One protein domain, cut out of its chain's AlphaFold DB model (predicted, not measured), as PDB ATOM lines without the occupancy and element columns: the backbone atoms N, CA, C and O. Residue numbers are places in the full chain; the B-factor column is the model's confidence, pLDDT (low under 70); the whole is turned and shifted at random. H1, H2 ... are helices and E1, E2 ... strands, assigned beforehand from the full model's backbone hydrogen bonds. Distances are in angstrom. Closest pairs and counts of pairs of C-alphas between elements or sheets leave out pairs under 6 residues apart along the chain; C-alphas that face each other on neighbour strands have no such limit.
ATOM      1  N   ASN A  28     -27.236   4.932  14.998       60.09
ATOM      2  CA  ASN A  28     -27.567   4.131  13.820       60.09
ATOM      3  C   ASN A  28     -28.039   2.755  14.295       60.09
ATOM      4  O   ASN A  28     -27.286   2.067  14.991       60.09
ATOM      5  N   LYS A  29     -29.268   2.371  13.912       69.44
ATOM      6  CA  LYS A  29     -29.750   1.001  14.081       69.44
ATOM      7  C   LYS A  29     -28.666   0.079  13.529       69.44
ATOM      8  O   LYS A  29     -28.184   0.292  12.413       69.44
ATOM      9  N   PHE A  30     -28.253  -0.886  14.337       83.75
ATOM     10  CA  PHE A  30     -27.274  -1.864  13.919       83.75
ATOM     11  C   PHE A  30     -27.793  -2.603  12.676       83.75
ATOM     12  O   PHE A  30     -28.973  -2.943  12.577       83.75
ATOM     13  N   ASP A  31     -26.904  -2.803  11.708       83.00
ATOM     14  CA  ASP A  31     -27.215  -3.534  10.488       83.00
ATOM     15  C   ASP A  31     -27.155  -5.036  10.776       83.00
ATOM     16  O   ASP A  31     -26.089  -5.647  10.745       83.00
ATOM     17  N   GLU A  32     -28.319  -5.618  11.068       82.00
ATOM     18  CA  GLU A  32     -28.484  -7.036  11.406       82.00
ATOM     19  C   GLU A  32     -27.935  -7.995  10.334       82.00
ATOM     20  O   GLU A  32     -27.639  -9.146  10.654       82.00
ATOM     21  N   THR A  33     -27.728  -7.541   9.089       81.81
ATOM     22  CA  THR A  33     -27.102  -8.362   8.034       81.81
ATOM     23  C   THR A  33     -25.638  -8.700   8.311       81.81
ATOM     24  O   THR A  33     -25.093  -9.605   7.688       81.81
ATOM     25  N   LYS A  34     -25.005  -8.015   9.269       83.81
ATOM     26  CA  LYS A  34     -23.648  -8.322   9.735       83.81
ATOM     27  C   LYS A  34     -23.583  -9.508  10.699       83.81
ATOM     28  O   LYS A  34     -22.483  -9.955  10.993       83.81
ATOM     29  N   LEU A  35     -24.727 -10.003  11.183       85.38
ATOM     30  CA  LEU A  35     -24.790 -11.187  12.042       85.38
ATOM     31  C   LEU A  35     -24.930 -12.451  11.191       85.38
ATOM     32  O   LEU A  35     -26.043 -12.852  10.828       85.38
ATOM     33  N   TYR A  36     -23.807 -13.116  10.949       70.44
ATOM     34  CA  TYR A  36     -23.716 -14.399  10.254       70.44
ATOM     35  C   TYR A  36     -23.669 -15.547  11.268       70.44
ATOM     36  O   TYR A  36     -22.720 -16.314  11.320       70.44
ATOM     37  N   GLY A  37     -24.685 -15.631  12.127       68.25
ATOM     38  CA  GLY A  37     -24.732 -16.669  13.154       68.25
ATOM     39  C   GLY A  37     -25.043 -18.037  12.556       68.25
ATOM     40  O   GLY A  37     -26.064 -18.181  11.878       68.25
ATOM     41  N   ASP A  38     -24.213 -19.030  12.867       78.00
ATOM     42  CA  ASP A  38     -24.489 -20.431  12.555       78.00
ATOM     43  C   ASP A  38     -25.753 -20.919  13.281       78.00
ATOM     44  O   ASP A  38     -26.082 -20.485  14.389       78.00
ATOM     45  N   MET A  39     -26.506 -21.805  12.627       87.56
ATOM     46  CA  MET A  39     -27.718 -22.430  13.161       87.56
ATOM     47  C   MET A  39     -27.711 -23.925  12.872       87.56
ATOM     48  O   MET A  39     -27.169 -24.373  11.861       87.56
ATOM     49  N   GLY A  40     -28.419 -24.680  13.706       90.81
ATOM     50  CA  GLY A  40     -28.556 -26.123  13.579       90.81
ATOM     51  C   GLY A  40     -27.748 -26.857  14.635       90.81
ATOM     52  O   GLY A  40     -27.621 -26.392  15.766       90.81
ATOM     53  N   VAL A  41     -27.266 -28.043  14.276       92.50
ATOM     54  CA  VAL A  41     -26.510 -28.901  15.188       92.50
ATOM     55  C   VAL A  41     -25.067 -28.416  15.258       92.50
ATOM     56  O   VAL A  41     -24.380 -28.371  14.239       92.50
ATOM     57  N   LEU A  42     -24.634 -28.069  16.463       89.88
ATOM     58  CA  LEU A  42     -23.298 -27.581  16.787       89.88
ATOM     59  C   LEU A  42     -22.615 -28.538  17.773       89.88
ATOM     60  O   LEU A  42     -23.164 -29.584  18.128       89.88
ATOM     61  N   GLY A  43     -21.400 -28.175  18.188       90.25
ATOM     62  CA  GLY A  43     -20.619 -28.915  19.174       90.25
ATOM     63  C   GLY A  43     -21.180 -28.809  20.594       90.25
ATOM     64  O   GLY A  43     -22.392 -28.839  20.834       90.25
ATOM     65  N   SER A  44     -20.278 -28.685  21.565       91.56
ATOM     66  CA  SER A  44     -20.663 -28.583  22.969       91.56
ATOM     67  C   SER A  44     -21.445 -27.293  23.256       91.56
ATOM     68  O   SER A  44     -21.457 -26.339  22.469       91.56
ATOM     69  N   TYR A  45     -22.082 -27.232  24.428       91.25
ATOM     70  CA  TYR A  45     -22.714 -25.997  24.897       91.25
ATOM     71  C   TYR A  45     -21.710 -24.837  24.961       91.25
ATOM     72  O   TYR A  45     -22.038 -23.732  24.546       91.25
ATOM     73  N   GLY A  46     -20.475 -25.083  25.413       90.94
ATOM     74  CA  GLY A  46     -19.433 -24.054  25.468       90.94
ATOM     75  C   GLY A  46     -19.066 -23.498  24.091       90.94
ATOM     76  O   GLY A  46     -18.951 -22.281  23.939       90.94
ATOM     77  N   ASP A  47     -18.956 -24.371  23.088       90.94
ATOM     78  CA  ASP A  47     -18.667 -23.967  21.705       90.94
ATOM     79  C   ASP A  47     -19.810 -23.113  21.150       90.94
ATOM     80  O   ASP A  47     -19.590 -22.017  20.655       90.94
ATOM     81  N   THR A  48     -21.051 -23.552  21.361       93.69
ATOM     82  CA  THR A  48     -22.256 -22.853  20.887       93.69
ATOM     83  C   THR A  48     -22.379 -21.443  21.460       93.69
ATOM     84  O   THR A  48     -22.746 -20.498  20.764       93.69
ATOM     85  N   ILE A  49     -22.062 -21.286  22.743       93.62
ATOM     86  CA  ILE A  49     -22.016 -19.980  23.402       93.62
ATOM     87  C   ILE A  49     -20.908 -19.112  22.815       93.62
ATOM     88  O   ILE A  49     -21.146 -17.933  22.554       93.62
ATOM     89  N   SER A  50     -19.726 -19.690  22.604       92.81
ATOM     90  CA  SER A  50     -18.587 -18.982  22.021       92.81
ATOM     91  C   SER A  50     -18.904 -18.515  20.603       92.81
ATOM     92  O   SER A  50     -18.615 -17.374  20.268       92.81
ATOM     93  N   ASP A  51     -19.578 -19.333  19.795       92.94
ATOM     94  CA  ASP A  51     -20.007 -18.971  18.442       92.94
ATOM     95  C   ASP A  51     -21.018 -17.815  18.456       92.94
ATOM     96  O   ASP A  51     -20.906 -16.870  17.672       92.94
ATOM     97  N   MET A  52     -21.985 -17.837  19.383       95.00
ATOM     98  CA  MET A  52     -22.928 -16.728  19.563       95.00
ATOM     99  C   MET A  52     -22.221 -15.417  19.946       95.00
ATOM    100  O   MET A  52     -22.579 -14.360  19.424       95.00
ATOM    101  N   GLU A  53     -21.241 -15.480  20.849       94.88
ATOM    102  CA  GLU A  53     -20.449 -14.330  21.300       94.88
ATOM    103  C   GLU A  53     -19.511 -13.808  20.198       94.88
ATOM    104  O   GLU A  53     -19.454 -12.603  19.938       94.88
ATOM    105  N   ASN A  54     -18.834 -14.710  19.486       93.38
ATOM    106  CA  ASN A  54     -17.973 -14.384  18.352       93.38
ATOM    107  C   ASN A  54     -18.765 -13.686  17.245       93.38
ATOM    108  O   ASN A  54     -18.333 -12.655  16.744       93.38
ATOM    109  N   ASN A  55     -19.975 -14.155  16.932       93.00
ATOM    110  CA  ASN A  55     -20.825 -13.511  15.931       93.00
ATOM    111  C   ASN A  55     -21.154 -12.042  16.279       93.00
ATOM    112  O   ASN A  55     -21.227 -11.193  15.393       93.00
ATOM    113  N   LEU A  56     -21.325 -11.709  17.563       94.38
ATOM    114  CA  LEU A  56     -21.535 -10.324  18.003       94.38
ATOM    115  C   LEU A  56     -20.252  -9.491  17.894       94.38
ATOM    116  O   LEU A  56     -20.269  -8.385  17.347       94.38
ATOM    117  N   THR A  57     -19.140 -10.028  18.396       93.50
ATOM    118  CA  THR A  57     -17.854  -9.317  18.438       93.50
ATOM    119  C   THR A  57     -17.261  -9.099  17.046       93.50
ATOM    120  O   THR A  57     -16.831  -7.987  16.735       93.50
ATOM    121  N   GLU A  58     -17.332 -10.090  16.156       92.50
ATOM    122  CA  GLU A  58     -16.922  -9.969  14.752       92.50
ATOM    123  C   GLU A  58     -17.775  -8.956  13.981       92.50
ATOM    124  O   GLU A  58     -17.276  -8.250  13.099       92.50
ATOM    125  N   ALA A  59     -19.048  -8.807  14.355       91.25
ATOM    126  CA  ALA A  59     -19.923  -7.789  13.788       91.25
ATOM    127  C   ALA A  59     -19.682  -6.375  14.367       91.25
ATOM    128  O   ALA A  59     -20.289  -5.396  13.911       91.25
ATOM    129  N   GLY A  60     -18.753  -6.248  15.323       91.31
ATOM    130  CA  GLY A  60     -18.314  -4.994  15.931       91.31
ATOM    131  C   GLY A  60     -19.155  -4.544  17.124       91.31
ATOM    132  O   GLY A  60     -19.267  -3.336  17.347       91.31
ATOM    133  N   MET A  61     -19.785  -5.479  17.840       93.12
ATOM    134  CA  MET A  61     -20.515  -5.223  19.085       93.12
ATOM    135  C   MET A  61     -19.699  -5.689  20.293       93.12
ATOM    136  O   MET A  61     -19.062  -6.737  20.247       93.12
ATOM    137  N   ASP A  62     -19.764  -4.942  21.392       93.00
ATOM    138  CA  ASP A  62     -19.145  -5.353  22.654       93.00
ATOM    139  C   ASP A  62     -20.163  -6.131  23.493       93.00
ATOM    140  O   ASP A  62     -21.281  -5.661  23.702       93.00
ATOM    141  N   VAL A  63     -19.798  -7.304  24.006       93.50
ATOM    142  CA  VAL A  63     -20.677  -8.079  24.893       93.50
ATOM    143  C   VAL A  63     -20.548  -7.557  26.322       93.50
ATOM    144  O   VAL A  63     -19.486  -7.630  26.934       93.50
ATOM    145  N   ALA A  64     -21.642  -7.011  26.852       88.75
ATOM    146  CA  ALA A  64     -21.690  -6.421  28.185       88.75
ATOM    147  C   ALA A  64     -22.018  -7.462  29.258       88.75
ATOM    148  O   ALA A  64     -21.422  -7.469  30.335       88.75
ATOM    149  N   SER A  65     -22.980  -8.342  28.974       89.88
ATOM    150  CA  SER A  65     -23.388  -9.378  29.913       89.88
ATOM    151  C   SER A  65     -23.976 -10.594  29.200       89.88
ATOM    152  O   SER A  65     -24.397 -10.538  28.040       89.88
ATOM    153  N   ARG A  66     -24.005 -11.712  29.926       89.69
ATOM    154  CA  ARG A  66     -24.580 -12.980  29.493       89.69
ATOM    155  C   ARG A  66     -25.596 -13.433  30.529       89.69
ATOM    156  O   ARG A  66     -25.298 -13.464  31.721       89.69
ATOM    157  N   SER A  67     -26.773 -13.849  30.080       90.50
ATOM    158  CA  SER A  67     -27.780 -14.454  30.949       90.50
ATOM    159  C   SER A  67     -28.461 -15.638  30.276       90.50
ATOM    160  O   SER A  67     -28.562 -15.709  29.052       90.50
ATOM    161  N   SER A  68     -28.907 -16.598  31.076       92.00
ATOM    162  CA  SER A  68     -29.604 -17.783  30.590       92.00
ATOM    163  C   SER A  68     -30.857 -18.041  31.420       92.00
ATOM    164  O   SER A  68     -30.932 -17.712  32.607       92.00
ATOM    165  N   ARG A  69     -31.869 -18.627  30.782       93.25
ATOM    166  CA  ARG A  69     -33.005 -19.239  31.475       93.25
ATOM    167  C   ARG A  69     -33.119 -20.692  31.046       93.25
ATOM    168  O   ARG A  69     -33.117 -20.973  29.849       93.25
ATOM    169  N   ILE A  70     -33.200 -21.590  32.022       94.88
ATOM    170  CA  ILE A  70     -33.074 -23.034  31.819       94.88
ATOM    171  C   ILE A  70     -34.437 -23.702  32.005       94.88
ATOM    172  O   ILE A  70     -35.175 -23.432  32.956       94.88
ATOM    173  N   TYR A  71     -34.747 -24.616  31.096       95.81
ATOM    174  CA  TYR A  71     -35.983 -25.379  31.067       95.81
ATOM    175  C   TYR A  71     -35.674 -26.851  30.839       95.81
ATOM    176  O   TYR A  71     -34.742 -27.192  30.110       95.81
ATOM    177  N   LYS A  72     -36.490 -27.732  31.412       95.31
ATOM    178  CA  LYS A  72     -36.470 -29.156  31.077       95.31
ATOM    179  C   LYS A  72     -37.732 -29.509  30.305       95.31
ATOM    180  O   LYS A  72     -38.847 -29.266  30.764       95.31
ATOM    181  N   LEU A  73     -37.538 -30.039  29.103       94.38
ATOM    182  CA  LEU A  73     -38.617 -30.429  28.205       94.38
ATOM    183  C   LEU A  73     -39.198 -31.801  28.603       94.38
ATOM    184  O   LEU A  73     -38.511 -32.587  29.259       94.38
ATOM    185  N   PRO A  74     -40.422 -32.154  28.155       92.19
ATOM    186  CA  PRO A  74     -41.038 -33.454  28.450       92.19
ATOM    187  C   PRO A  74     -40.231 -34.677  27.982       92.19
ATOM    188  O   PRO A  74     -40.389 -35.768  28.519       92.19
ATOM    189  N   ASN A  75     -39.350 -34.507  26.991       90.00
ATOM    190  CA  ASN A  75     -38.420 -35.540  26.524       90.00
ATOM    191  C   ASN A  75     -37.143 -35.648  27.390       90.00
ATOM    192  O   ASN A  75     -36.208 -36.341  27.006       90.00
ATOM    193  N   ASN A  76     -37.094 -34.966  28.539       88.62
ATOM    194  CA  ASN A  76     -35.968 -34.864  29.470       88.62
ATOM    195  C   ASN A  76     -34.726 -34.110  28.973       88.62
ATOM    196  O   ASN A  76     -33.756 -34.014  29.731       88.62
ATOM    197  N   HIS A  77     -34.752 -33.529  27.772       91.25
ATOM    198  CA  HIS A  77     -33.672 -32.664  27.302       91.25
ATOM    199  C   HIS A  77     -33.736 -31.293  27.974       91.25
ATOM    200  O   HIS A  77     -34.813 -30.800  28.331       91.25
ATOM    201  N   TYR A  78     -32.568 -30.677  28.125       95.38
ATOM    202  CA  TYR A  78     -32.471 -29.301  28.584       95.38
ATOM    203  C   TYR A  78     -32.604 -28.335  27.418       95.38
ATOM    204  O   TYR A  78     -32.093 -28.566  26.324       95.38
ATOM    205  N   TYR A  79     -33.311 -27.247  27.677       96.12
ATOM    206  CA  TYR A  79     -33.575 -26.192  26.721       96.12
ATOM    207  C   TYR A  79     -33.284 -24.850  27.372       96.12
ATOM    208  O   TYR A  79     -33.737 -24.585  28.484       96.12
ATOM    209  N   ILE A  80     -32.520 -24.011  26.690       96.00
ATOM    210  CA  ILE A  80     -31.970 -22.784  27.246       96.00
ATOM    211  C   ILE A  80     -32.371 -21.621  26.350       96.00
ATOM    212  O   ILE A  80     -32.131 -21.631  25.143       96.00
ATOM    213  N   LEU A  81     -32.970 -20.600  26.958       96.69
ATOM    214  CA  LEU A  81     -33.021 -19.266  26.378       96.69
ATOM    215  C   LEU A  81     -31.707 -18.572  26.734       96.69
ATOM    216  O   LEU A  81     -31.521 -18.171  27.885       96.69
ATOM    217  N   GLN A  82     -30.798 -18.471  25.770       96.38
ATOM    218  CA  GLN A  82     -29.516 -17.800  25.936       96.38
ATOM    219  C   GLN A  82     -29.635 -16.358  25.455       96.38
ATOM    220  O   GLN A  82     -30.120 -16.102  24.354       96.38
ATOM    221  N   MET A  83     -29.178 -15.418  26.274       96.00
ATOM    222  CA  MET A  83     -29.233 -13.995  25.973       96.00
ATOM    223  C   MET A  83     -27.876 -13.341  26.204       96.00
ATOM    224  O   MET A  83     -27.191 -13.640  27.185       96.00
ATOM    225  N   PHE A  84     -27.518 -12.439  25.302       95.88
ATOM    226  CA  PHE A  84     -26.366 -11.563  25.417       95.88
ATOM    227  C   PHE A  84     -26.848 -10.122  25.346       95.88
ATOM    228  O   PHE A  84     -27.560  -9.739  24.418       95.88
ATOM    229  N   GLU A  85     -26.466  -9.331  26.338       94.06
ATOM    230  CA  GLU A  85     -26.599  -7.882  26.275       94.06
ATOM    231  C   GLU A  85     -25.361  -7.356  25.564       94.06
ATOM    232  O   GLU A  85     -24.228  -7.683  25.930       94.06
ATOM    233  N   SER A  86     -25.564  -6.602  24.491       93.44
ATOM    234  CA  SER A  86     -24.477  -6.164  23.623       93.44
ATOM    235  C   SER A  86     -24.600  -4.696  23.287       93.44
ATOM    236  O   SER A  86     -25.676  -4.195  22.967       93.44
ATOM    237  N   PHE A  87     -23.471  -4.013  23.333       91.06
ATOM    238  CA  PHE A  87     -23.357  -2.594  23.101       91.06
ATOM    239  C   PHE A  87     -22.906  -2.318  21.673       91.06
ATOM    240  O   PHE A  87     -21.944  -2.896  21.167       91.06
ATOM    241  N   TYR A  88     -23.579  -1.369  21.033       89.00
ATOM    242  CA  TYR A  88     -23.131  -0.782  19.782       89.00
ATOM    243  C   TYR A  88     -23.301   0.736  19.830       89.00
ATOM    244  O   TYR A  88     -24.409   1.274  19.776       89.00
ATOM    245  N   ARG A  89     -22.172   1.449  19.887       86.25
ATOM    246  CA  ARG A  89     -22.067   2.920  19.934       86.25
ATOM    247  C   ARG A  89     -22.698   3.596  21.151       86.25
ATOM    248  O   ARG A  89     -21.963   4.135  21.958       86.25
ATOM    249  N   LYS A  90     -24.020   3.722  21.222       84.56
ATOM    250  CA  LYS A  90     -24.751   4.337  22.354       84.56
ATOM    251  C   LYS A  90     -26.059   3.592  22.622       84.56
ATOM    252  O   LYS A  90     -27.014   4.178  23.131       84.56
ATOM    253  N   SER A  91     -26.114   2.346  22.179       89.56
ATOM    254  CA  SER A  91     -27.331   1.568  22.088       89.56
ATOM    255  C   SER A  91     -27.047   0.164  22.577       89.56
ATOM    256  O   SER A  91     -26.064  -0.445  22.142       89.56
ATOM    257  N   ASP A  92     -27.936  -0.333  23.424       92.12
ATOM    258  CA  ASP A  92     -27.859  -1.677  23.974       92.12
ATOM    259  C   ASP A  92     -28.884  -2.544  23.261       92.12
ATOM    260  O   ASP A  92     -30.041  -2.156  23.052       92.12
ATOM    261  N   TYR A  93     -28.442  -3.733  22.889       94.06
ATOM    262  CA  TYR A  93     -29.233  -4.730  22.203       94.06
ATOM    263  C   TYR A  93     -29.282  -6.006  23.029       94.06
ATOM    264  O   TYR A  93     -28.307  -6.385  23.676       94.06
ATOM    265  N   LEU A  94     -30.411  -6.699  22.948       95.56
ATOM    266  CA  LEU A  94     -30.560  -8.055  23.439       95.56
ATOM    267  C   LEU A  94     -30.436  -9.021  22.263       95.56
ATOM    268  O   LEU A  94     -31.319  -9.074  21.402       95.56
ATOM    269  N   TYR A  95     -29.359  -9.796  22.241       95.62
ATOM    270  CA  TYR A  95     -29.186 -10.904  21.315       95.62
ATOM    271  C   TYR A  95     -29.671 -12.201  21.956       95.62
ATOM    272  O   TYR A  95     -29.226 -12.565  23.040       95.62
ATOM    273  N   THR A  96     -30.604 -12.893  21.310       95.69
ATOM    274  CA  THR A  96     -31.317 -14.046  21.870       95.69
ATOM    275  C   THR A  96     -31.137 -15.275  20.991       95.69
ATOM    276  O   THR A  96     -31.464 -15.247  19.806       95.69
ATOM    277  N   GLY A  97     -30.696 -16.379  21.593       96.44
ATOM    278  CA  GLY A  97     -30.636 -17.706  20.987       96.44
ATOM    279  C   GLY A  97     -31.387 -18.742  21.817       96.44
ATOM    280  O   GLY A  97     -31.603 -18.587  23.020       96.44
ATOM    281  N   LEU A  98     -31.807 -19.811  21.154       97.38
ATOM    282  CA  LEU A  98     -32.508 -20.936  21.753       97.38
ATOM    283  C   LEU A  98     -31.665 -22.194  21.557       97.38
ATOM    284  O   LEU A  98     -31.480 -22.632  20.421       97.38
ATOM    285  N   ILE A  99     -31.173 -22.764  22.654       96.50
ATOM    286  CA  ILE A  99     -30.251 -23.902  22.637       96.50
ATOM    287  C   ILE A  99     -30.953 -25.120  23.232       96.50
ATOM    288  O   ILE A  99     -31.394 -25.084  24.379       96.50
ATOM    289  N   GLU A 100     -31.047 -26.212  22.479       95.69
ATOM    290  CA  GLU A 100     -31.409 -27.521  23.030       95.69
ATOM    291  C   GLU A 100     -30.158 -28.369  23.218       95.69
ATOM    292  O   GLU A 100     -29.414 -28.612  22.271       95.69
ATOM    293  N   ILE A 101     -29.958 -28.874  24.427       93.62
ATOM    294  CA  ILE A 101     -28.874 -29.796  24.736       93.62
ATOM    295  C   ILE A 101     -29.330 -31.215  24.402       93.62
ATOM    296  O   ILE A 101     -30.225 -31.758  25.056       93.62
ATOM    297  N   LYS A 102     -28.730 -31.802  23.360       89.06
ATOM    298  CA  LYS A 102     -29.023 -33.172  22.912       89.06
ATOM    299  C   LYS A 102     -28.194 -34.177  23.696       89.06
ATOM    300  O   LYS A 102     -28.715 -35.205  24.124       89.06
ATOM    301  N   ASN A 103     -26.908 -33.883  23.867       87.31
ATOM    302  CA  ASN A 103     -25.953 -34.620  24.687       87.31
ATOM    303  C   ASN A 103     -24.678 -33.778  24.892       87.31
ATOM    304  O   ASN A 103     -24.561 -32.688  24.344       87.31
ATOM    305  N   ALA A 104     -23.688 -34.335  25.596       84.88
ATOM    306  CA  ALA A 104     -22.469 -33.621  25.990       84.88
ATOM    307  C   ALA A 104     -21.605 -33.028  24.894       84.88
ATOM    308  O   ALA A 104     -20.814 -32.126  25.164       84.88
ATOM    309  N   ASN A 105     -21.759 -33.506  23.671       88.81
ATOM    310  CA  ASN A 105     -20.979 -33.024  22.544       88.81
ATOM    311  C   ASN A 105     -21.863 -32.402  21.464       88.81
ATOM    312  O   ASN A 105     -21.350 -32.067  20.402       88.81
ATOM    313  N   GLU A 106     -23.173 -32.303  21.702       92.38
ATOM    314  CA  GLU A 106     -24.127 -31.913  20.678       92.38
ATOM    315  C   GLU A 106     -25.236 -31.044  21.258       92.38
ATOM    316  O   GLU A 106     -26.028 -31.458  22.118       92.38
ATOM    317  N   THR A 107     -25.345 -29.846  20.701       94.44
ATOM    318  CA  THR A 107     -26.471 -28.955  20.948       94.44
ATOM    319  C   THR A 107     -27.102 -28.517  19.633       94.44
ATOM    320  O   THR A 107     -26.499 -28.597  18.567       94.44
ATOM    321  N   GLU A 108     -28.356 -28.084  19.696       95.62
ATOM    322  CA  GLU A 108     -29.075 -27.508  18.564       95.62
ATOM    323  C   GLU A 108     -29.357 -26.035  18.862       95.62
ATOM    324  O   GLU A 108     -30.131 -25.729  19.774       95.62
ATOM    325  N   LEU A 109     -28.748 -25.131  18.091       96.31
ATOM    326  CA  LEU A 109     -28.978 -23.692  18.173       96.31
ATOM    327  C   LEU A 109     -30.001 -23.256  17.127       96.31
ATOM    328  O   LEU A 109     -29.861 -23.505  15.928       96.31
ATOM    329  N   THR A 110     -31.019 -22.538  17.588       95.56
ATOM    330  CA  THR A 110     -32.003 -21.873  16.735       95.56
ATOM    331  C   THR A 110     -32.136 -20.411  17.139       95.56
ATOM    332  O   THR A 110     -32.075 -20.071  18.321       95.56
ATOM    333  N   TYR A 111     -32.336 -19.538  16.156       94.25
ATOM    334  CA  TYR A 111     -32.605 -18.126  16.398       94.25
ATOM    335  C   TYR A 111     -34.083 -17.816  16.162       94.25
ATOM    336  O   TYR A 111     -34.658 -18.310  15.190       94.25
ATOM    337  N   PRO A 112     -34.713 -16.995  17.017       92.81
ATOM    338  CA  PRO A 112     -36.005 -16.415  16.683       92.81
ATOM    339  C   PRO A 112     -35.854 -15.370  15.567       92.81
ATOM    340  O   PRO A 112     -34.772 -14.820  15.370       92.81
ATOM    341  N   ASP A 113     -36.948 -15.036  14.877       88.12
ATOM    342  CA  ASP A 113     -36.943 -14.000  13.828       88.12
ATOM    343  C   ASP A 113     -36.398 -12.657  14.350       88.12
ATOM    344  O   ASP A 113     -35.655 -11.952  13.677       88.12
ATOM    345  N   ASN A 114     -36.726 -12.338  15.599       87.12
ATOM    346  CA  ASN A 114     -36.300 -11.157  16.343       87.12
ATOM    347  C   ASN A 114     -35.051 -11.434  17.210       87.12
ATOM    348  O   ASN A 114     -35.015 -11.102  18.397       87.12
ATOM    349  N   LYS A 115     -34.038 -12.103  16.648       91.69
ATOM    350  CA  LYS A 115     -32.828 -12.518  17.386       91.69
ATOM    351  C   LYS A 115     -32.016 -11.371  17.972       91.69
ATOM    352  O   LYS A 115     -31.343 -11.598  18.965       91.69
ATOM    353  N   LEU A 116     -32.058 -10.177  17.383       93.25
ATOM    354  CA  LEU A 116     -31.397  -8.984  17.906       93.25
ATOM    355  C   LEU A 116     -32.434  -7.877  18.068       93.25
ATOM    356  O   LEU A 116     -33.046  -7.452  17.091       93.25
ATOM    357  N   GLU A 117     -32.615  -7.396  19.291       93.69
ATOM    358  CA  GLU A 117     -33.598  -6.361  19.588       93.69
ATOM    359  C   GLU A 117     -32.970  -5.185  20.326       93.69
ATOM    360  O   GLU A 117     -32.240  -5.372  21.292       93.69
ATOM    361  N   LEU A 118     -33.254  -3.965  19.866       92.19
ATOM    362  CA  LEU A 118     -32.817  -2.738  20.534       92.19
ATOM    363  C   LEU A 118     -33.614  -2.564  21.830       92.19
ATOM    364  O   LEU A 118     -34.846  -2.514  21.793       92.19
ATOM    365  N   ILE A 119     -32.916  -2.446  22.958       93.25
ATOM    366  CA  ILE A 119     -33.541  -2.306  24.278       93.25
ATOM    367  C   ILE A 119     -33.254  -0.950  24.928       93.25
ATOM    368  O   ILE A 119     -34.078  -0.462  25.702       93.25
ATOM    369  N   GLU A 120     -32.140  -0.301  24.588       90.94
ATOM    370  CA  GLU A 120     -31.762   0.983  25.176       90.94
ATOM    371  C   GLU A 120     -31.071   1.900  24.163       90.94
ATOM    372  O   GLU A 120     -30.268   1.447  23.348       90.94
ATOM    373  N   VAL A 121     -31.332   3.208  24.246       88.62
ATOM    374  CA  VAL A 121     -30.567   4.248  23.545       88.62
ATOM    375  C   VAL A 121     -30.195   5.351  24.530       88.62
ATOM    376  O   VAL A 121     -31.059   5.966  25.154       88.62
ATOM    377  N   ASN A 122     -28.903   5.663  24.646       85.25
ATOM    378  CA  ASN A 122     -28.384   6.689  25.553       85.25
ATOM    379  C   ASN A 122     -28.881   6.536  27.012       85.25
ATOM    380  O   ASN A 122     -29.310   7.537  27.600       85.25
ATOM    381  N   LYS A 123     -28.831   5.338  27.619       84.56
ATOM    382  CA  LYS A 123     -29.274   5.129  29.017       84.56
ATOM    383  C   LYS A 123     -30.765   5.305  29.238       84.56
ATOM    384  O   LYS A 123     -31.205   5.678  30.324       84.56
ATOM    385  N   LYS A 124     -31.556   5.094  28.187       89.56
ATOM    386  CA  LYS A 124     -33.015   5.143  28.240       89.56
ATOM    387  C   LYS A 124     -33.597   3.915  27.571       89.56
ATOM    388  O   LYS A 124     -33.379   3.699  26.382       89.56
ATOM    389  N   PHE A 125     -34.364   3.159  28.348       91.69
ATOM    390  CA  PHE A 125     -35.095   2.009  27.846       91.69
ATOM    391  C   PHE A 125     -36.121   2.426  26.795       91.69
ATOM    392  O   PHE A 125     -36.910   3.359  26.996       91.69
ATOM    393  N   GLU A 126     -36.132   1.680  25.699       92.00
ATOM    394  CA  GLU A 126     -37.156   1.783  24.669       92.00
ATOM    395  C   GLU A 126     -38.532   1.344  25.211       92.00
ATOM    396  O   GLU A 126     -38.661   0.782  26.299       92.00
ATOM    397  N   GLN A 127     -39.605   1.610  24.464       93.06
ATOM    398  CA  GLN A 127     -40.955   1.137  24.806       93.06
ATOM    399  C   GLN A 127     -41.414   0.143  23.745       93.06
ATOM    400  O   GLN A 127     -42.031   0.517  22.745       93.06
ATOM    401  N   LYS A 128     -41.086  -1.133  23.948       93.12
ATOM    402  CA  LYS A 128     -41.364  -2.197  22.979       93.12
ATOM    403  C   LYS A 128     -41.682  -3.510  23.683       93.12
ATOM    404  O   LYS A 128     -41.211  -3.785  24.781       93.12
ATOM    405  N   SER A 129     -42.468  -4.344  23.018       95.06
ATOM    406  CA  SER A 129     -42.682  -5.733  23.405       95.06
ATOM    407  C   SER A 129     -42.635  -6.633  22.184       95.06
ATOM    408  O   SER A 129     -43.047  -6.221  21.097       95.06
ATOM    409  N   TRP A 130     -42.195  -7.866  22.373       96.62
ATOM    410  CA  TRP A 130     -42.213  -8.893  21.340       96.62
ATOM    411  C   TRP A 130     -42.363 -10.273  21.978       96.62
ATOM    412  O   TRP A 130     -42.273 -10.425  23.197       96.62
ATOM    413  N   LYS A 131     -42.622 -11.281  21.145       96.81
ATOM    414  CA  LYS A 131     -42.796 -12.661  21.595       96.81
ATOM    415  C   LYS A 131     -41.843 -13.586  20.868       96.81
ATOM    416  O   LYS A 131     -41.639 -13.427  19.670       96.81
ATOM    417  N   VAL A 132     -41.334 -14.587  21.577       96.62
ATOM    418  CA  VAL A 132     -40.561 -15.688  20.993       96.62
ATOM    419  C   VAL A 132     -41.265 -17.005  21.285       96.62
ATOM    420  O   VAL A 132     -41.381 -17.418  22.438       96.62
ATOM    421  N   ASN A 133     -41.721 -17.682  20.232       95.81
ATOM    422  CA  ASN A 133     -42.281 -19.027  20.328       95.81
ATOM    423  C   ASN A 133     -41.153 -20.062  20.321       95.81
ATOM    424  O   ASN A 133     -40.246 -19.990  19.497       95.81
ATOM    425  N   SER A 134     -41.214 -21.043  21.219       95.50
ATOM    426  CA  SER A 134     -40.134 -22.014  21.410       95.50
ATOM    427  C   SER A 134     -40.642 -23.414  21.774       95.50
ATOM    428  O   SER A 134     -41.849 -23.660  21.925       95.50
ATOM    429  N   LYS A 135     -39.715 -24.366  21.949       95.88
ATOM    430  CA  LYS A 135     -40.027 -25.703  22.484       95.88
ATOM    431  C   LYS A 135     -40.482 -25.654  23.952       95.88
ATOM    432  O   LYS A 135     -41.342 -26.447  24.314       95.88
ATOM    433  N   ALA A 136     -39.993 -24.701  24.751       96.06
ATOM    434  CA  ALA A 136     -40.382 -24.530  26.156       96.06
ATOM    435  C   ALA A 136     -41.728 -23.800  26.342       96.06
ATOM    436  O   ALA A 136     -42.421 -24.002  27.336       96.06
ATOM    437  N   GLY A 137     -42.126 -22.964  25.383       96.12
ATOM    438  CA  GLY A 137     -43.320 -22.128  25.494       96.12
ATOM    439  C   GLY A 137     -43.188 -20.819  24.730       96.12
ATOM    440  O   GLY A 137     -42.399 -20.726  23.788       96.12
ATOM    441  N   THR A 138     -43.969 -19.823  25.133       97.06
ATOM    442  CA  THR A 138     -43.899 -18.470  24.566       97.06
ATOM    443  C   THR A 138     -43.231 -17.538  25.561       97.06
ATOM    444  O   THR A 138     -43.723 -17.385  26.677       97.06
ATOM    445  N   PHE A 139     -42.128 -16.922  25.156       96.62
ATOM    446  CA  PHE A 139     -41.476 -15.868  25.921       96.62
ATOM    447  C   PHE A 139     -42.069 -14.520  25.536       96.62
ATOM    448  O   PHE A 139     -42.028 -14.143  24.365       96.62
ATOM    449  N   ASP A 140     -42.603 -13.804  26.513       96.44
ATOM    450  CA  ASP A 140     -43.117 -12.450  26.371       96.44
ATOM    451  C   ASP A 140     -42.053 -11.470  26.872       96.44
ATOM    452  O   ASP A 140     -41.817 -11.349  28.076       96.44
ATOM    453  N   PHE A 141     -41.400 -10.783  25.939       96.69
ATOM    454  CA  PHE A 141     -40.408  -9.759  26.234       96.69
ATOM    455  C   PHE A 141     -41.074  -8.390  26.262       96.69
ATOM    456  O   PHE A 141     -41.863  -8.044  25.376       96.69
ATOM    457  N   LYS A 142     -40.721  -7.581  27.257       96.38
ATOM    458  CA  LYS A 142     -41.187  -6.202  27.378       96.38
ATOM    459  C   LYS A 142     -40.076  -5.318  27.916       96.38
ATOM    460  O   LYS A 142     -39.558  -5.564  29.004       96.38
ATOM    461  N   VAL A 143     -39.780  -4.268  27.164       95.50
ATOM    462  CA  VAL A 143     -38.848  -3.201  27.513       95.50
ATOM    463  C   VAL A 143     -39.642  -1.942  27.825       95.50
ATOM    464  O   VAL A 143     -40.630  -1.633  27.150       95.50
ATOM    465  N   GLY A 144     -39.228  -1.238  28.871       94.62
ATOM    466  CA  GLY A 144     -39.839   0.008  29.304       94.62
ATOM    467  C   GLY A 144     -40.290  -0.080  30.751       94.62
ATOM    468  O   GLY A 144     -39.619  -0.676  31.586       94.62
ATOM    469  N   LYS A 145     -41.426   0.535  31.087       93.50
ATOM    470  CA  LYS A 145     -41.889   0.585  32.482       93.50
ATOM    471  C   LYS A 145     -42.375  -0.790  32.957       93.50
ATOM    472  O   LYS A 145     -43.251  -1.386  32.318       93.50
ATOM    473  N   PHE A 146     -41.889  -1.245  34.114       88.62
ATOM    474  CA  PHE A 146     -42.272  -2.549  34.662       88.62
ATOM    475  C   PHE A 146     -43.764  -2.635  34.995       88.62
ATOM    476  O   PHE A 146     -44.433  -3.563  34.552       88.62
ATOM    477  N   GLY A 147     -44.332  -1.650  35.693       83.12
ATOM    478  CA  GLY A 147     -45.681  -1.821  36.250       83.12
ATOM    479  C   GLY A 147     -45.690  -2.983  37.251       83.12
ATOM    480  O   GLY A 147     -44.774  -3.070  38.064       83.12
ATOM    481  N   ASP A 148     -46.664  -3.891  37.151       81.94
ATOM    482  CA  ASP A 148     -46.867  -5.017  38.083       81.94
ATOM    483  C   ASP A 148     -46.125  -6.305  37.662       81.94
ATOM    484  O   ASP A 148     -46.671  -7.407  37.703       81.94
ATOM    485  N   VAL A 149     -44.880  -6.179  37.199       87.12
ATOM    486  CA  VAL A 149     -44.042  -7.331  36.816       87.12
ATOM    487  C   VAL A 149     -43.387  -7.939  38.058       87.12
ATOM    488  O   VAL A 149     -42.786  -7.213  38.854       87.12
ATOM    489  N   SER A 150     -43.459  -9.267  38.209       84.25
ATOM    490  CA  SER A 150     -42.772  -9.982  39.294       84.25
ATOM    491  C   SER A 150     -41.257  -9.877  39.170       84.25
ATOM    492  O   SER A 150     -40.730  -9.906  38.060       84.25
ATOM    493  N   ASP A 151     -40.548  -9.827  40.297       82.69
ATOM    494  CA  ASP A 151     -39.088  -9.675  40.308       82.69
ATOM    495  C   ASP A 151     -38.352 -10.794  39.553       82.69
ATOM    496  O   ASP A 151     -37.371 -10.512  38.868       82.69
ATOM    497  N   ASP A 152     -38.877 -12.023  39.567       81.50
ATOM    498  CA  ASP A 152     -38.319 -13.163  38.818       81.50
ATOM    499  C   ASP A 152     -38.325 -12.954  37.295       81.50
ATOM    500  O   ASP A 152     -37.487 -13.493  36.567       81.50
ATOM    501  N   ASP A 153     -39.266 -12.146  36.803       88.25
ATOM    502  CA  ASP A 153     -39.401 -11.844  35.383       88.25
ATOM    503  C   ASP A 153     -38.546 -10.630  34.982       88.25
ATOM    504  O   ASP A 153     -38.269 -10.452  33.795       88.25
ATOM    505  N   LYS A 154     -38.059  -9.824  35.938       91.00
ATOM    506  CA  LYS A 154     -37.166  -8.687  35.666       91.00
ATOM    507  C   LYS A 154     -35.760  -9.190  35.324       91.00
ATOM    508  O   LYS A 154     -35.131  -9.941  36.077       91.00
ATOM    509  N   GLN A 155     -35.263  -8.778  34.163       89.69
ATOM    510  CA  GLN A 155     -33.957  -9.176  33.639       89.69
ATOM    511  C   GLN A 155     -32.909  -8.073  33.819       89.69
ATOM    512  O   GLN A 155     -31.826  -8.349  34.317       89.69
ATOM    513  N   MET A 156     -33.261  -6.836  33.475       90.56
ATOM    514  CA  MET A 156     -32.415  -5.644  33.619       90.56
ATOM    515  C   MET A 156     -33.263  -4.505  34.148       90.56
ATOM    516  O   MET A 156     -34.423  -4.432  33.758       90.56
ATOM    517  N   MET A 157     -32.707  -3.605  34.956       91.31
ATOM    518  CA  MET A 157     -33.425  -2.431  35.457       91.31
ATOM    519  C   MET A 157     -32.532  -1.193  35.510       91.31
ATOM    520  O   MET A 157     -31.317  -1.320  35.626       91.31
ATOM    521  N   ASP A 158     -33.146  -0.012  35.435       88.75
ATOM    522  CA  ASP A 158     -32.484   1.255  35.743       88.75
ATOM    523  C   ASP A 158     -32.229   1.413  37.251       88.75
ATOM    524  O   ASP A 158     -32.755   0.671  38.081       88.75
ATOM    525  N   ASP A 159     -31.427   2.418  37.613       88.44
ATOM    526  CA  ASP A 159     -31.033   2.686  39.002       88.44
ATOM    527  C   ASP A 159     -32.232   2.923  39.940       88.44
ATOM    528  O   ASP A 159     -32.139   2.674  41.143       88.44
ATOM    529  N   ASP A 160     -33.358   3.422  39.416       88.75
ATOM    530  CA  ASP A 160     -34.571   3.661  40.206       88.75
ATOM    531  C   ASP A 160     -35.546   2.467  40.225       88.75
ATOM    532  O   ASP A 160     -36.559   2.515  40.934       88.75
ATOM    533  N   GLY A 161     -35.219   1.397  39.492       89.19
ATOM    534  CA  GLY A 161     -35.943   0.131  39.442       89.19
ATOM    535  C   GLY A 161     -37.311   0.199  38.763       89.19
ATOM    536  O   GLY A 161     -38.123  -0.714  38.949       89.19
ATOM    537  N   LYS A 162     -37.630   1.271  38.023       90.31
ATOM    538  CA  LYS A 162     -38.960   1.470  37.418       90.31
ATOM    539  C   LYS A 162     -39.024   1.069  35.956       90.31
ATOM    540  O   LYS A 162     -40.122   0.743  35.481       90.31
ATOM    541  N   HIS A 163     -37.899   1.099  35.251       94.69
ATOM    542  CA  HIS A 163     -37.815   0.717  33.848       94.69
ATOM    543  C   HIS A 163     -36.801  -0.394  33.658       94.69
ATOM    544  O   HIS A 163     -35.892  -0.574  34.463       94.69
ATOM    545  N   GLY A 164     -36.968  -1.148  32.580       94.75
ATOM    546  CA  GLY A 164     -36.066  -2.238  32.295       94.75
ATOM    547  C   GLY A 164     -36.571  -3.200  31.246       94.75
ATOM    548  O   GLY A 164     -37.563  -2.948  30.558       94.75
ATOM    549  N   LEU A 165     -35.881  -4.332  31.171       95.19
ATOM    550  CA  LEU A 165     -36.277  -5.497  30.399       95.19
ATOM    551  C   LEU A 165     -36.929  -6.515  31.336       95.19
ATOM    552  O   LEU A 165     -36.346  -6.925  32.340       95.19
ATOM    553  N   SER A 166     -38.128  -6.956  30.978       95.62
ATOM    554  CA  SER A 166     -38.820  -8.079  31.604       95.62
ATOM    555  C   SER A 166     -39.083  -9.177  30.590       95.62
ATOM    556  O   SER A 166     -39.332  -8.907  29.413       95.62
ATOM    557  N   ILE A 167     -39.010 -10.415  31.061       95.31
ATOM    558  CA  ILE A 167     -39.213 -11.615  30.263       95.31
ATOM    559  C   ILE A 167     -40.067 -12.556  31.101       95.31
ATOM    560  O   ILE A 167     -39.618 -13.046  32.138       95.31
ATOM    561  N   ALA A 168     -41.284 -12.810  30.641       93.56
ATOM    562  CA  ALA A 168     -42.165 -13.815  31.218       93.56
ATOM    563  C   ALA A 168     -42.237 -15.026  30.285       93.56
ATOM    564  O   ALA A 168     -42.123 -14.895  29.067       93.56
ATOM    565  N   LEU A 169     -42.436 -16.215  30.849       93.81
ATOM    566  CA  LEU A 169     -42.700 -17.428  30.078       93.81
ATOM    567  C   LEU A 169     -44.141 -17.872  30.312       93.81
ATOM    568  O   LEU A 169     -44.555 -18.066  31.452       93.81
ATOM    569  N   THR A 170     -44.857 -18.128  29.220       94.88
ATOM    570  CA  THR A 170     -46.028 -19.008  29.216       94.88
ATOM    571  C   THR A 170     -45.568 -20.414  28.808       94.88
ATOM    572  O   THR A 170     -45.348 -20.645  27.610       94.88
ATOM    573  N   PRO A 171     -45.347 -21.343  29.761       93.81
ATOM    574  CA  PRO A 171     -44.760 -22.647  29.469       93.81
ATOM    575  C   PRO A 171     -45.760 -23.579  28.775       93.81
ATOM    576  O   PRO A 171     -46.968 -23.504  29.002       93.81
ATOM    577  N   LYS A 172     -45.254 -24.495  27.942       95.06
ATOM    578  CA  LYS A 172     -46.044 -25.631  27.440       95.06
ATOM    579  C   LYS A 172     -46.277 -26.660  28.547       95.06
ATOM    580  O   LYS A 172     -45.531 -26.730  29.522       95.06
ATOM    581  N   GLU A 173     -47.301 -27.490  28.372       93.56
ATOM    582  CA  GLU A 173     -47.588 -28.588  29.294       93.56
ATOM    583  C   GLU A 173     -46.376 -29.523  29.450       93.56
ATOM    584  O   GLU A 173     -45.694 -29.859  28.478       93.56
ATOM    585  N   GLY A 174     -46.096 -29.919  30.694       93.00
ATOM    586  CA  GLY A 174     -44.984 -30.803  31.039       93.00
ATOM    587  C   GLY A 174     -43.595 -30.154  31.009       93.00
ATOM    588  O   GLY A 174     -42.626 -30.825  31.358       93.00
ATOM    589  N   VAL A 175     -43.474 -28.878  30.625       96.38
ATOM    590  CA  VAL A 175     -42.208 -28.141  30.718       96.38
ATOM    591  C   VAL A 175     -41.953 -27.741  32.164       96.38
ATOM    592  O   VAL A 175     -42.827 -27.203  32.844       96.38
ATOM    593  N   ILE A 176     -40.728 -27.981  32.615       96.31
ATOM    594  CA  ILE A 176     -40.255 -27.610  33.942       96.31
ATOM    595  C   ILE A 176     -39.385 -26.369  33.805       96.31
ATOM    596  O   ILE A 176     -38.473 -26.336  32.977       96.31
ATOM    597  N   THR A 177     -39.647 -25.363  34.632       95.69
ATOM    598  CA  THR A 177     -38.779 -24.187  34.742       95.69
ATOM    599  C   THR A 177     -37.751 -24.423  35.835       95.69
ATOM    600  O   THR A 177     -38.117 -24.795  36.948       95.69
ATOM    601  N   VAL A 178     -36.476 -24.199  35.526       94.69
ATOM    602  CA  VAL A 178     -35.402 -24.184  36.520       94.69
ATOM    603  C   VAL A 178     -35.177 -22.729  36.919       94.69
ATOM    604  O   VAL A 178     -34.802 -21.900  36.091       94.69
ATOM    605  N   GLY A 179     -35.475 -22.405  38.177       90.75
ATOM    606  CA  GLY A 179     -35.257 -21.078  38.743       90.75
ATOM    607  C   GLY A 179     -33.778 -20.693  38.751       90.75
ATOM    608  O   GLY A 179     -32.897 -21.537  38.590       90.75
TER     609      GLY A 179
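AT A GLANCE: This is residues 28 to 179 of the 320 residues of an uncharacterized protein of Macrococcus epidermidis (UniProt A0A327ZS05). A large, strongly twisted sheet curls round the single named helix, H1, and a smaller sheet, E7 E8 E10 E9, lies over the large sheet's other side, partly face to face with it, as the second layer of a sandwich. The short strand E11, after the small sheet, returns to the edge of the large one beside E2. The printed part has 152 residues with eleven named strands and one named helix, in the order E1 H1 E2 E3 E4 E5 E6 E7 E8 E9 E10 E11, and is mostly strand. The large sheet is branched, its neighbour pairs antiparallel, and the small sheet is all antiparallel. The whole is compact, with a radius of gyration of the C-alphas of 15.3 A and spans of 41 by 37 by 22 A.

IN THESE COORDINATES: In the large sheet, E4, residues 91 to 103, is the longest strand at 36.3 A, from C-alpha 91 at (-27.331, 1.568, 22.088). E3 is residues 78 to 88, 31.3 A, and E2 residues 62 to 72, 30.6 A. E5 is residues 106 to 110, E6 116 to 121, E1 40 to 42 and E11 176 to 178, ending with C-alpha 178 at (-35.402, -24.184, 36.520). H1, residues 45 to 58, is 19.8 A long. The small sheet has E7, residues 128 to 133, E8, 137 to 145, 23.8 A, E10, 163 to 171, 24.8 A, and E9, 154 to 157.

HOW THE PARTS SIT: E2 E3 E4 E5 form a meander, each strand the antiparallel neighbour of the one before; N 82 and O 97 of E3 and E4 are 2.9 A apart, within hydrogen-bond range. E4 has E3 on one side, and E5, beside residues 98 to 103, and E6, beside residues 91 to 95, on the other; N 94 and O 117 of E4 and E6 are 2.8 A apart. E2 bends by 52 degrees at residue 65. H1 is on this sheet; its closest C-alphas to E5 are those of Tyr 45 and Thr 107, 6.2 A. In H1 every O i to N i+4 pair is within hydrogen-bond range. In the small sheet, N 140 and O 168 of E8 and E10 are 2.8 A apart. The closest C-alphas of E6 and E8, from the two sheets, are those of Ile 119 and Val 143, 6.3 A.

THE WHOLE: The two C-alphas farthest apart, of Asn 75 and Asn 122, are 43.4 A apart. The printed part has no cut. The links E6 to E7 and E8 to E9 are short; the others are tight. Residues 28 to 39 hold no named element. Residues 28 to 29 and residue 37 have pLDDT under 70; the mean of the printed part is 91.3.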